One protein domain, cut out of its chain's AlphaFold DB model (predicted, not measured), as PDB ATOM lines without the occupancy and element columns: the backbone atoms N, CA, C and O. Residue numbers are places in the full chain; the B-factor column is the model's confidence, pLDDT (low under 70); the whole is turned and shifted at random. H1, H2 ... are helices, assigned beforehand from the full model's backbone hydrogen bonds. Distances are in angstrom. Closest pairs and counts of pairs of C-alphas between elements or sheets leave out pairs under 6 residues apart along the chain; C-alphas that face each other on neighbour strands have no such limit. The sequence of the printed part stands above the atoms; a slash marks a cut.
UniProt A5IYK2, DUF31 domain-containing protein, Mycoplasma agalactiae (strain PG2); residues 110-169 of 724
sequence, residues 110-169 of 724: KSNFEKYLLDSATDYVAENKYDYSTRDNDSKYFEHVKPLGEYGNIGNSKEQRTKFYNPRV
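AT A GLANCE: This is residues 110 to 169 of the 724 residues of the protein "DUF31 domain-containing protein" of Mycoplasma agalactiae (strain PG2) (UniProt A5IYK2). Two short helices, H1 and H2, lie side by side as a helical hairpin joined not by a turn but by a wide loop, residues 121 to 135; a third, shorter helix, H3, sits apart from both, at the end of a second long link. The printed part has 60 residues with three named helices in the order H1, H2, H3 and no named strand. The class is all helix, though under half of the residues, 27 of 60, are in named elements. The whole is compact, with a radius of gyration of the C-alphas of 11.0 A and spans of 29 by 24 by 19 A.

HOW THE PARTS SIT: H1, residues 110 to 120, touches H2, residues 136 to 145. Their closest C-alphas, those of Phe 113 and His 144, are 5.4 A apart. The two run opposite ways at a shallow tilt of 27 degrees, a helical hairpin with centres 11.3 A apart. H3, residues 158 to 163, is apart from H1 and from H2. In H1, H2 and H3 every O i to N i+4 pair is within hydrogen-bond range.

IN THESE COORDINATES: H1 begins at C-alpha 110, (182.761, 183.597, 254.679), and measures 15.1 A from first to last C-alpha. H2 measures 14.7 A and begins at C-alpha 136, (169.531, 185.524, 270.218). H3 measures 8.7 A and ends at C-alpha 163, (174.985, 169.986, 263.240).

THE WHOLE: The two C-alphas farthest apart, those of Ser 133 and Asn 156, are 30.9 A from each other. The printed part has no cut. Both links, H1 to H2 with 15 residues and H2 to H3 with 12, are long. The mean pLDDT of the printed part is 83.3, and residues 128 to 137 are under 70.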
ATOM      1  N   LYS A 110     182.559 185.047 254.771       95.00
ATOM      2  CA  LYS A 110     182.761 183.597 254.679       95.00
ATOM      3  C   LYS A 110     183.721 183.117 255.763       95.00
ATOM      4  O   LYS A 110     183.362 182.221 256.523       95.00
ATOM      5  N   SER A 111     184.889 183.749 255.880       92.94
ATOM      6  CA  SER A 111     185.877 183.402 256.908       92.94
ATOM      7  C   SER A 111     185.336 183.615 258.324       92.94
ATOM      8  O   SER A 111     185.529 182.768 259.196       92.94
ATOM      9  N   ASN A 112     184.608 184.712 258.555       94.25
ATOM     10  CA  ASN A 112     183.988 184.980 259.854       94.25
ATOM     11  C   ASN A 112     182.922 183.939 260.212       94.25
ATOM     12  O   ASN A 112     182.839 183.519 261.365       94.25
ATOM     13  N   PHE A 113     182.117 183.516 259.236       95.00
ATOM     14  CA  PHE A 113     181.079 182.523 259.465       95.00
ATOM     15  C   PHE A 113     181.666 181.134 259.733       95.00
ATOM     16  O   PHE A 113     181.234 180.470 260.668       95.00
ATOM     17  N   GLU A 114     182.687 180.717 258.978       93.25
ATOM     18  CA  GLU A 114     183.412 179.462 259.220       93.25
ATOM     19  C   GLU A 114     183.983 179.407 260.643       93.25
ATOM     20  O   GLU A 114     183.771 178.423 261.353       93.25
ATOM     21  N   LYS A 115     184.623 180.492 261.094       93.12
ATOM     22  CA  LYS A 115     185.136 180.604 262.462       93.12
ATOM     23  C   LYS A 115     184.021 180.539 263.508       93.12
ATOM     24  O   LYS A 115     184.107 179.750 264.443       93.12
ATOM     25  N   TYR A 116     182.956 181.323 263.330       93.38
ATOM     26  CA  TYR A 116     181.793 181.300 264.224       93.38
ATOM     27  C   TYR A 116     181.212 179.889 264.366       93.38
ATOM     28  O   TYR A 116     180.872 179.470 265.474       93.38
ATOM     29  N   LEU A 117     181.122 179.144 263.258       91.94
ATOM     30  CA  LEU A 117     180.563 177.801 263.284       91.94
ATOM     31  C   LEU A 117     181.428 176.819 264.079       91.94
ATOM     32  O   LEU A 117     180.895 176.021 264.847       91.94
ATOM     33  N   LEU A 118     182.750 176.890 263.922       88.44
ATOM     34  CA  LEU A 118     183.687 176.014 264.626       88.44
ATOM     35  C   LEU A 118     183.801 176.351 266.120       88.44
ATOM     36  O   LEU A 118     183.866 175.438 266.940       88.44
ATOM     37  N   ASP A 119     183.780 177.638 266.470       87.81
ATOM     38  CA  ASP A 119     184.038 178.098 267.839       87.81
ATOM     39  C   ASP A 119     182.770 178.138 268.707       87.81
ATOM     40  O   ASP A 119     182.849 178.110 269.937       87.81
ATOM     41  N   SER A 120     181.592 178.338 268.105       79.62
ATOM     42  CA  SER A 120     180.406 178.795 268.847       79.62
ATOM     43  C   SER A 120     179.054 178.410 268.234       79.62
ATOM     44  O   SER A 120     178.023 178.865 268.743       79.62
ATOM     45  N   ALA A 121     179.002 177.596 267.168       77.62
ATOM     46  CA  ALA A 121     177.713 177.175 266.616       77.62
ATOM     47  C   ALA A 121     176.879 176.420 267.649       77.62
ATOM     48  O   ALA A 121     177.360 175.557 268.382       77.62
ATOM     49  N   THR A 122     175.575 176.686 267.616       82.06
ATOM     50  CA  THR A 122     174.601 175.789 268.233       82.06
ATOM     51  C   THR A 122     174.576 174.474 267.458       82.06
ATOM     52  O   THR A 122     174.441 174.480 266.235       82.06
ATOM     53  N   ASP A 123     174.671 173.352 268.170       87.31
ATOM     54  CA  ASP A 123     174.329 172.046 267.615       87.31
ATOM     55  C   ASP A 123     172.797 171.931 267.542       87.31
ATOM     56  O   ASP A 123     172.118 171.677 268.542       87.31
ATOM     57  N   TYR A 124     172.241 172.152 266.350       85.19
ATOM     58  CA  TYR A 124     170.792 172.132 266.138       85.19
ATOM     59  C   TYR A 124     170.194 170.715 266.198       85.19
ATOM     60  O   TYR A 124     168.973 170.571 266.333       85.19
ATOM     61  N   VAL A 125     171.029 169.670 266.149       86.44
ATOM     62  CA  VAL A 125     170.623 168.272 266.351       86.44
ATOM     63  C   VAL A 125     170.313 168.034 267.831       86.44
ATOM     64  O   VAL A 125     169.240 167.531 268.154       86.44
ATOM     65  N   ALA A 126     171.201 168.474 268.729       80.69
ATOM     66  CA  ALA A 126     171.092 168.263 270.180       80.69
ATOM     67  C   ALA A 126     170.053 169.162 270.889       80.69
ATOM     68  O   ALA A 126     169.817 169.052 272.092       80.69
ATOM     69  N   GLU A 127     169.433 170.090 270.163       74.12
ATOM     70  CA  GLU A 127     168.484 171.041 270.728       74.12
ATOM     71  C   GLU A 127     167.100 170.401 270.972       74.12
ATOM     72  O   GLU A 127     166.291 170.290 270.056       74.12
ATOM     73  N   ASN A 128     166.786 170.030 272.216       57.94
ATOM     74  CA  ASN A 128     165.594 169.235 272.566       57.94
ATOM     75  C   ASN A 128     164.218 169.927 272.438       57.94
ATOM     76  O   ASN A 128     163.205 169.268 272.658       57.94
ATOM     77  N   LYS A 129     164.127 171.224 272.112       56.28
ATOM     78  CA  LYS A 129     162.831 171.908 271.931       56.28
ATOM     79  C   LYS A 129     162.860 172.843 270.730       56.28
ATOM     80  O   LYS A 129     163.730 173.703 270.650       56.28
ATOM     81  N   TYR A 130     161.859 172.732 269.855       53.12
ATOM     82  CA  TYR A 130     161.467 173.785 268.909       53.12
ATOM     83  C   TYR A 130     160.836 174.968 269.673       53.12
ATOM     84  O   TYR A 130     159.685 175.334 269.452       53.12
ATOM     85  N   ASP A 131     161.560 175.545 270.634       50.66
ATOM     86  CA  ASP A 131     161.108 176.753 271.318       50.66
ATOM     87  C   ASP A 131     161.483 177.975 270.473       50.66
ATOM     88  O   ASP A 131     162.626 178.431 270.462       50.66
ATOM     89  N   TYR A 132     160.499 178.486 269.733       49.31
ATOM     90  CA  TYR A 132     160.623 179.665 268.874       49.31
ATOM     91  C   TYR A 132     160.703 180.996 269.647       49.31
ATOM     92  O   TYR A 132     160.781 182.051 269.015       49.31
ATOM     93  N   SER A 133     160.605 180.986 270.983       44.12
ATOM     94  CA  SER A 133     160.405 182.205 271.775       44.12
ATOM     95  C   SER A 133     161.672 182.811 272.393       44.12
ATOM     96  O   SER A 133     161.602 183.939 272.877       44.12
ATOM     97  N   THR A 134     162.830 182.134 272.360       48.78
ATOM     98  CA  THR A 134     163.983 182.513 273.209       48.78
ATOM     99  C   THR A 134     165.380 182.288 272.595       48.78
ATOM    100  O   THR A 134     166.189 181.600 273.210       48.78
ATOM    101  N   ARG A 135     165.746 182.822 271.408       58.81
ATOM    102  CA  ARG A 135     167.126 182.607 270.881       58.81
ATOM    103  C   ARG A 135     167.762 183.776 270.119       58.81
ATOM    104  O   ARG A 135     167.676 183.847 268.899       58.81
ATOM    105  N   ASP A 136     168.566 184.578 270.820       62.19
ATOM    106  CA  ASP A 136     169.531 185.524 270.218       62.19
ATOM    107  C   ASP A 136     170.550 184.837 269.279       62.19
ATOM    108  O   ASP A 136     171.118 185.466 268.385       62.19
ATOM    109  N   ASN A 137     170.781 183.530 269.462       68.06
ATOM    110  CA  ASN A 137     171.735 182.747 268.672       68.06
ATOM    111  C   ASN A 137     171.313 182.563 267.207       68.06
ATOM    112  O   ASN A 137     172.186 182.517 266.341       68.06
ATOM    113  N   ASP A 138     170.009 182.495 266.913       78.69
ATOM    114  CA  ASP A 138     169.532 182.377 265.530       78.69
ATOM    115  C   ASP A 138     169.826 183.679 264.765       78.69
ATOM    116  O   ASP A 138     170.387 183.641 263.671       78.69
ATOM    117  N   SER A 139     169.550 184.842 265.364       79.56
ATOM    118  CA  SER A 139     169.864 186.144 264.759       79.56
ATOM    119  C   SER A 139     171.356 186.280 264.448       79.56
ATOM    120  O   SER A 139     171.707 186.588 263.312       79.56
ATOM    121  N   LYS A 140     172.242 185.949 265.400       84.44
ATOM    122  CA  LYS A 140     173.704 185.973 265.181       84.44
ATOM    123  C   LYS A 140     174.145 185.049 264.045       84.44
ATOM    124  O   LYS A 140     174.950 185.444 263.206       84.44
ATOM    125  N   TYR A 141     173.597 183.834 263.978       90.06
ATOM    126  CA  TYR A 141     173.860 182.913 262.869       90.06
ATOM    127  C   TYR A 141     173.516 183.565 261.525       90.06
ATOM    128  O   TYR A 141     174.329 183.578 260.599       90.06
ATOM    129  N   PHE A 142     172.323 184.151 261.415       89.94
ATOM    130  CA  PHE A 142     171.861 184.725 260.158       89.94
ATOM    131  C   PHE A 142     172.468 186.100 259.831       89.94
ATOM    132  O   PHE A 142     172.515 186.474 258.659       89.94
ATOM    133  N   GLU A 143     173.020 186.828 260.804       90.31
ATOM    134  CA  GLU A 143     173.896 187.984 260.559       90.31
ATOM    135  C   GLU A 143     175.143 187.585 259.765       90.31
ATOM    136  O   GLU A 143     175.496 188.275 258.809       90.31
ATOM    137  N   HIS A 144     175.756 186.444 260.093       92.44
ATOM    138  CA  HIS A 144     176.890 185.904 259.341       92.44
ATOM    139  C   HIS A 144     176.491 185.352 257.965       92.44
ATOM    140  O   HIS A 144     177.251 185.474 257.006       92.44
ATOM    141  N   VAL A 145     175.300 184.760 257.849       93.81
ATOM    142  CA  VAL A 145     174.804 184.189 256.585       93.81
ATOM    143  C   VAL A 145     174.354 185.261 255.594       93.81
ATOM    144  O   VAL A 145     174.524 185.087 254.386       93.81
ATOM    145  N   LYS A 146     173.781 186.373 256.071       93.69
ATOM    146  CA  LYS A 146     173.169 187.411 255.225       93.69
ATOM    147  C   LYS A 146     174.078 187.887 254.076       93.69
ATOM    148  O   LYS A 146     173.588 187.947 252.948       93.69
ATOM    149  N   PRO A 147     175.374 188.198 254.286       94.62
ATOM    150  CA  PRO A 147     176.256 188.618 253.200       94.62
ATOM    151  C   PRO A 147     176.618 187.485 252.234       94.62
ATOM    152  O   PRO A 147     177.020 187.764 251.112       94.62
ATOM    153  N   LEU A 148     176.475 186.218 252.633       95.50
ATOM    154  CA  LEU A 148     176.738 185.059 251.776       95.50
ATOM    155  C   LEU A 148     175.548 184.754 250.861       95.50
ATOM    156  O   LEU A 148     175.745 184.413 249.697       95.50
ATOM    157  N   GLY A 149     174.323 184.899 251.379       94.44
ATOM    158  CA  GLY A 149     173.075 184.602 250.664       94.44
ATOM    159  C   GLY A 149     172.771 183.110 250.495       94.44
ATOM    160  O   GLY A 149     171.752 182.752 249.904       94.44
ATOM    161  N   GLU A 150     173.617 182.236 251.033       94.81
ATOM    162  CA  GLU A 150     173.431 180.788 251.058       94.81
ATOM    163  C   GLU A 150     174.016 180.196 252.350       94.81
ATOM    164  O   GLU A 150     174.978 180.730 252.903       94.81
ATOM    165  N   TYR A 151     173.444 179.093 252.837       94.31
ATOM    166  CA  TYR A 151     173.946 178.372 254.010       94.31
ATOM    167  C   TYR A 151     173.677 176.864 253.915       94.31
ATOM    168  O   TYR A 151     172.846 176.411 253.129       94.31
ATOM    169  N   GLY A 152     174.377 176.087 254.746       92.12
ATOM    170  CA  GLY A 152     174.201 174.635 254.845       92.12
ATOM    171  C   GLY A 152     175.288 173.798 254.168       92.12
ATOM    172  O   GLY A 152     175.242 172.581 254.287       92.12
ATOM    173  N   ASN A 153     176.285 174.390 253.501       91.62
ATOM    174  CA  ASN A 153     177.433 173.646 252.947       91.62
ATOM    175  C   ASN A 153     178.726 173.771 253.769       91.62
ATOM    176  O   ASN A 153     179.712 173.124 253.436       91.62
ATOM    177  N   ILE A 154     178.742 174.574 254.834       90.19
ATOM    178  CA  ILE A 154     179.954 174.806 255.630       90.19
ATOM    179  C   ILE A 154     180.093 173.728 256.712       90.19
ATOM    180  O   ILE A 154     179.138 173.443 257.429       90.19
ATOM    181  N   GLY A 155     181.283 173.128 256.799       88.38
ATOM    182  CA  GLY A 155     181.641 172.025 257.697       88.38
ATOM    183  C   GLY A 155     182.494 170.976 256.973       88.38
ATOM    184  O   GLY A 155     182.252 170.685 255.800       88.38
ATOM    185  N   ASN A 156     183.471 170.382 257.663       89.06
ATOM    186  CA  ASN A 156     184.446 169.452 257.071       89.06
ATOM    187  C   ASN A 156     183.863 168.050 256.828       89.06
ATOM    188  O   ASN A 156     184.372 167.296 256.002       89.06
ATOM    189  N   SER A 157     182.768 167.697 257.507       90.00
ATOM    190  CA  SER A 157     182.060 166.422 257.344       90.00
ATOM    191  C   SER A 157     180.552 166.625 257.168       90.00
ATOM    192  O   SER A 157     180.011 167.682 257.497       90.00
ATOM    193  N   LYS A 158     179.852 165.591 256.675       88.75
ATOM    194  CA  LYS A 158     178.379 165.582 256.596       88.75
ATOM    195  C   LYS A 158     177.740 165.804 257.961       88.75
ATOM    196  O   LYS A 158     176.805 166.587 258.081       88.75
ATOM    197  N   GLU A 159     178.296 165.164 258.983       89.50
ATOM    198  CA  GLU A 159     177.853 165.305 260.366       89.50
ATOM    199  C   GLU A 159     177.975 166.755 260.849       89.50
ATOM    200  O   GLU A 159     177.009 167.306 261.370       89.50
ATOM    201  N   GLN A 160     179.121 167.408 260.613       91.31
ATOM    202  CA  GLN A 160     179.304 168.820 260.962       91.31
ATOM    203  C   GLN A 160     178.325 169.721 260.208       91.31
ATOM    204  O   GLN A 160     177.673 170.560 260.825       91.31
ATOM    205  N   ARG A 161     178.154 169.514 258.896       92.62
ATOM    206  CA  ARG A 161     177.186 170.280 258.095       92.62
ATOM    207  C   ARG A 161     175.753 170.126 258.611       92.62
ATOM    208  O   ARG A 161     174.996 171.092 258.585       92.62
ATOM    209  N   THR A 162     175.374 168.941 259.091       91.88
ATOM    210  CA  THR A 162     174.063 168.692 259.714       91.88
ATOM    211  C   THR A 162     173.936 169.369 261.077       91.88
ATOM    212  O   THR A 162     172.923 170.019 261.322       91.88
ATOM    213  N   LYS A 163     174.962 169.302 261.933       91.00
ATOM    214  CA  LYS A 163     174.985 169.986 263.240       91.00
ATOM    215  C   LYS A 163     174.893 171.509 263.113       91.00
ATOM    216  O   LYS A 163     174.159 172.140 263.867       91.00
ATOM    217  N   PHE A 164     175.588 172.088 262.132       91.81
ATOM    218  CA  PHE A 164     175.616 173.531 261.856       91.81
ATOM    219  C   PHE A 164     174.385 174.054 261.103       91.81
ATOM    220  O   PHE A 164     174.256 175.263 260.890       91.81
ATOM    221  N   TYR A 165     173.488 173.178 260.652       92.06
ATOM    222  CA  TYR A 165     172.323 173.578 259.875       92.06
ATOM    223  C   TYR A 165     171.237 174.178 260.764       92.06
ATOM    224  O   TYR A 165     170.626 173.463 261.552       92.06
ATOM    225  N   ASN A 166     170.935 175.467 260.581       89.62
ATOM    226  CA  ASN A 166     169.792 176.093 261.240       89.62
ATOM    227  C   ASN A 166     168.494 175.861 260.426       89.62
ATOM    228  O   ASN A 166     168.379 176.369 259.303       89.62
ATOM    229  N   PRO A 167     167.496 175.120 260.952       84.25
ATOM    230  CA  PRO A 167     166.227 174.904 260.256       84.25
ATOM    231  C   PRO A 167     165.255 176.096 260.355       84.25
ATOM    232  O   PRO A 167     164.237 176.093 259.665       84.25
ATOM    233  N   ARG A 168     165.529 177.100 261.199       81.50
ATOM    234  CA  ARG A 168     164.625 178.220 261.512       81.50
ATOM    235  C   ARG A 168     165.024 179.486 260.756       81.50
ATOM    236  O   ARG A 168     165.677 180.358 261.309       81.50
ATOM    237  N   VAL A 169     164.642 179.590 259.487       79.31
ATOM    238  CA  VAL A 169     165.056 180.705 258.616       79.31
ATOM    239  C   VAL A 169     164.280 182.001 258.920       79.31
ATOM    240  O   VAL A 169     163.068 182.021 258.702       79.31
TER     241      VAL A 169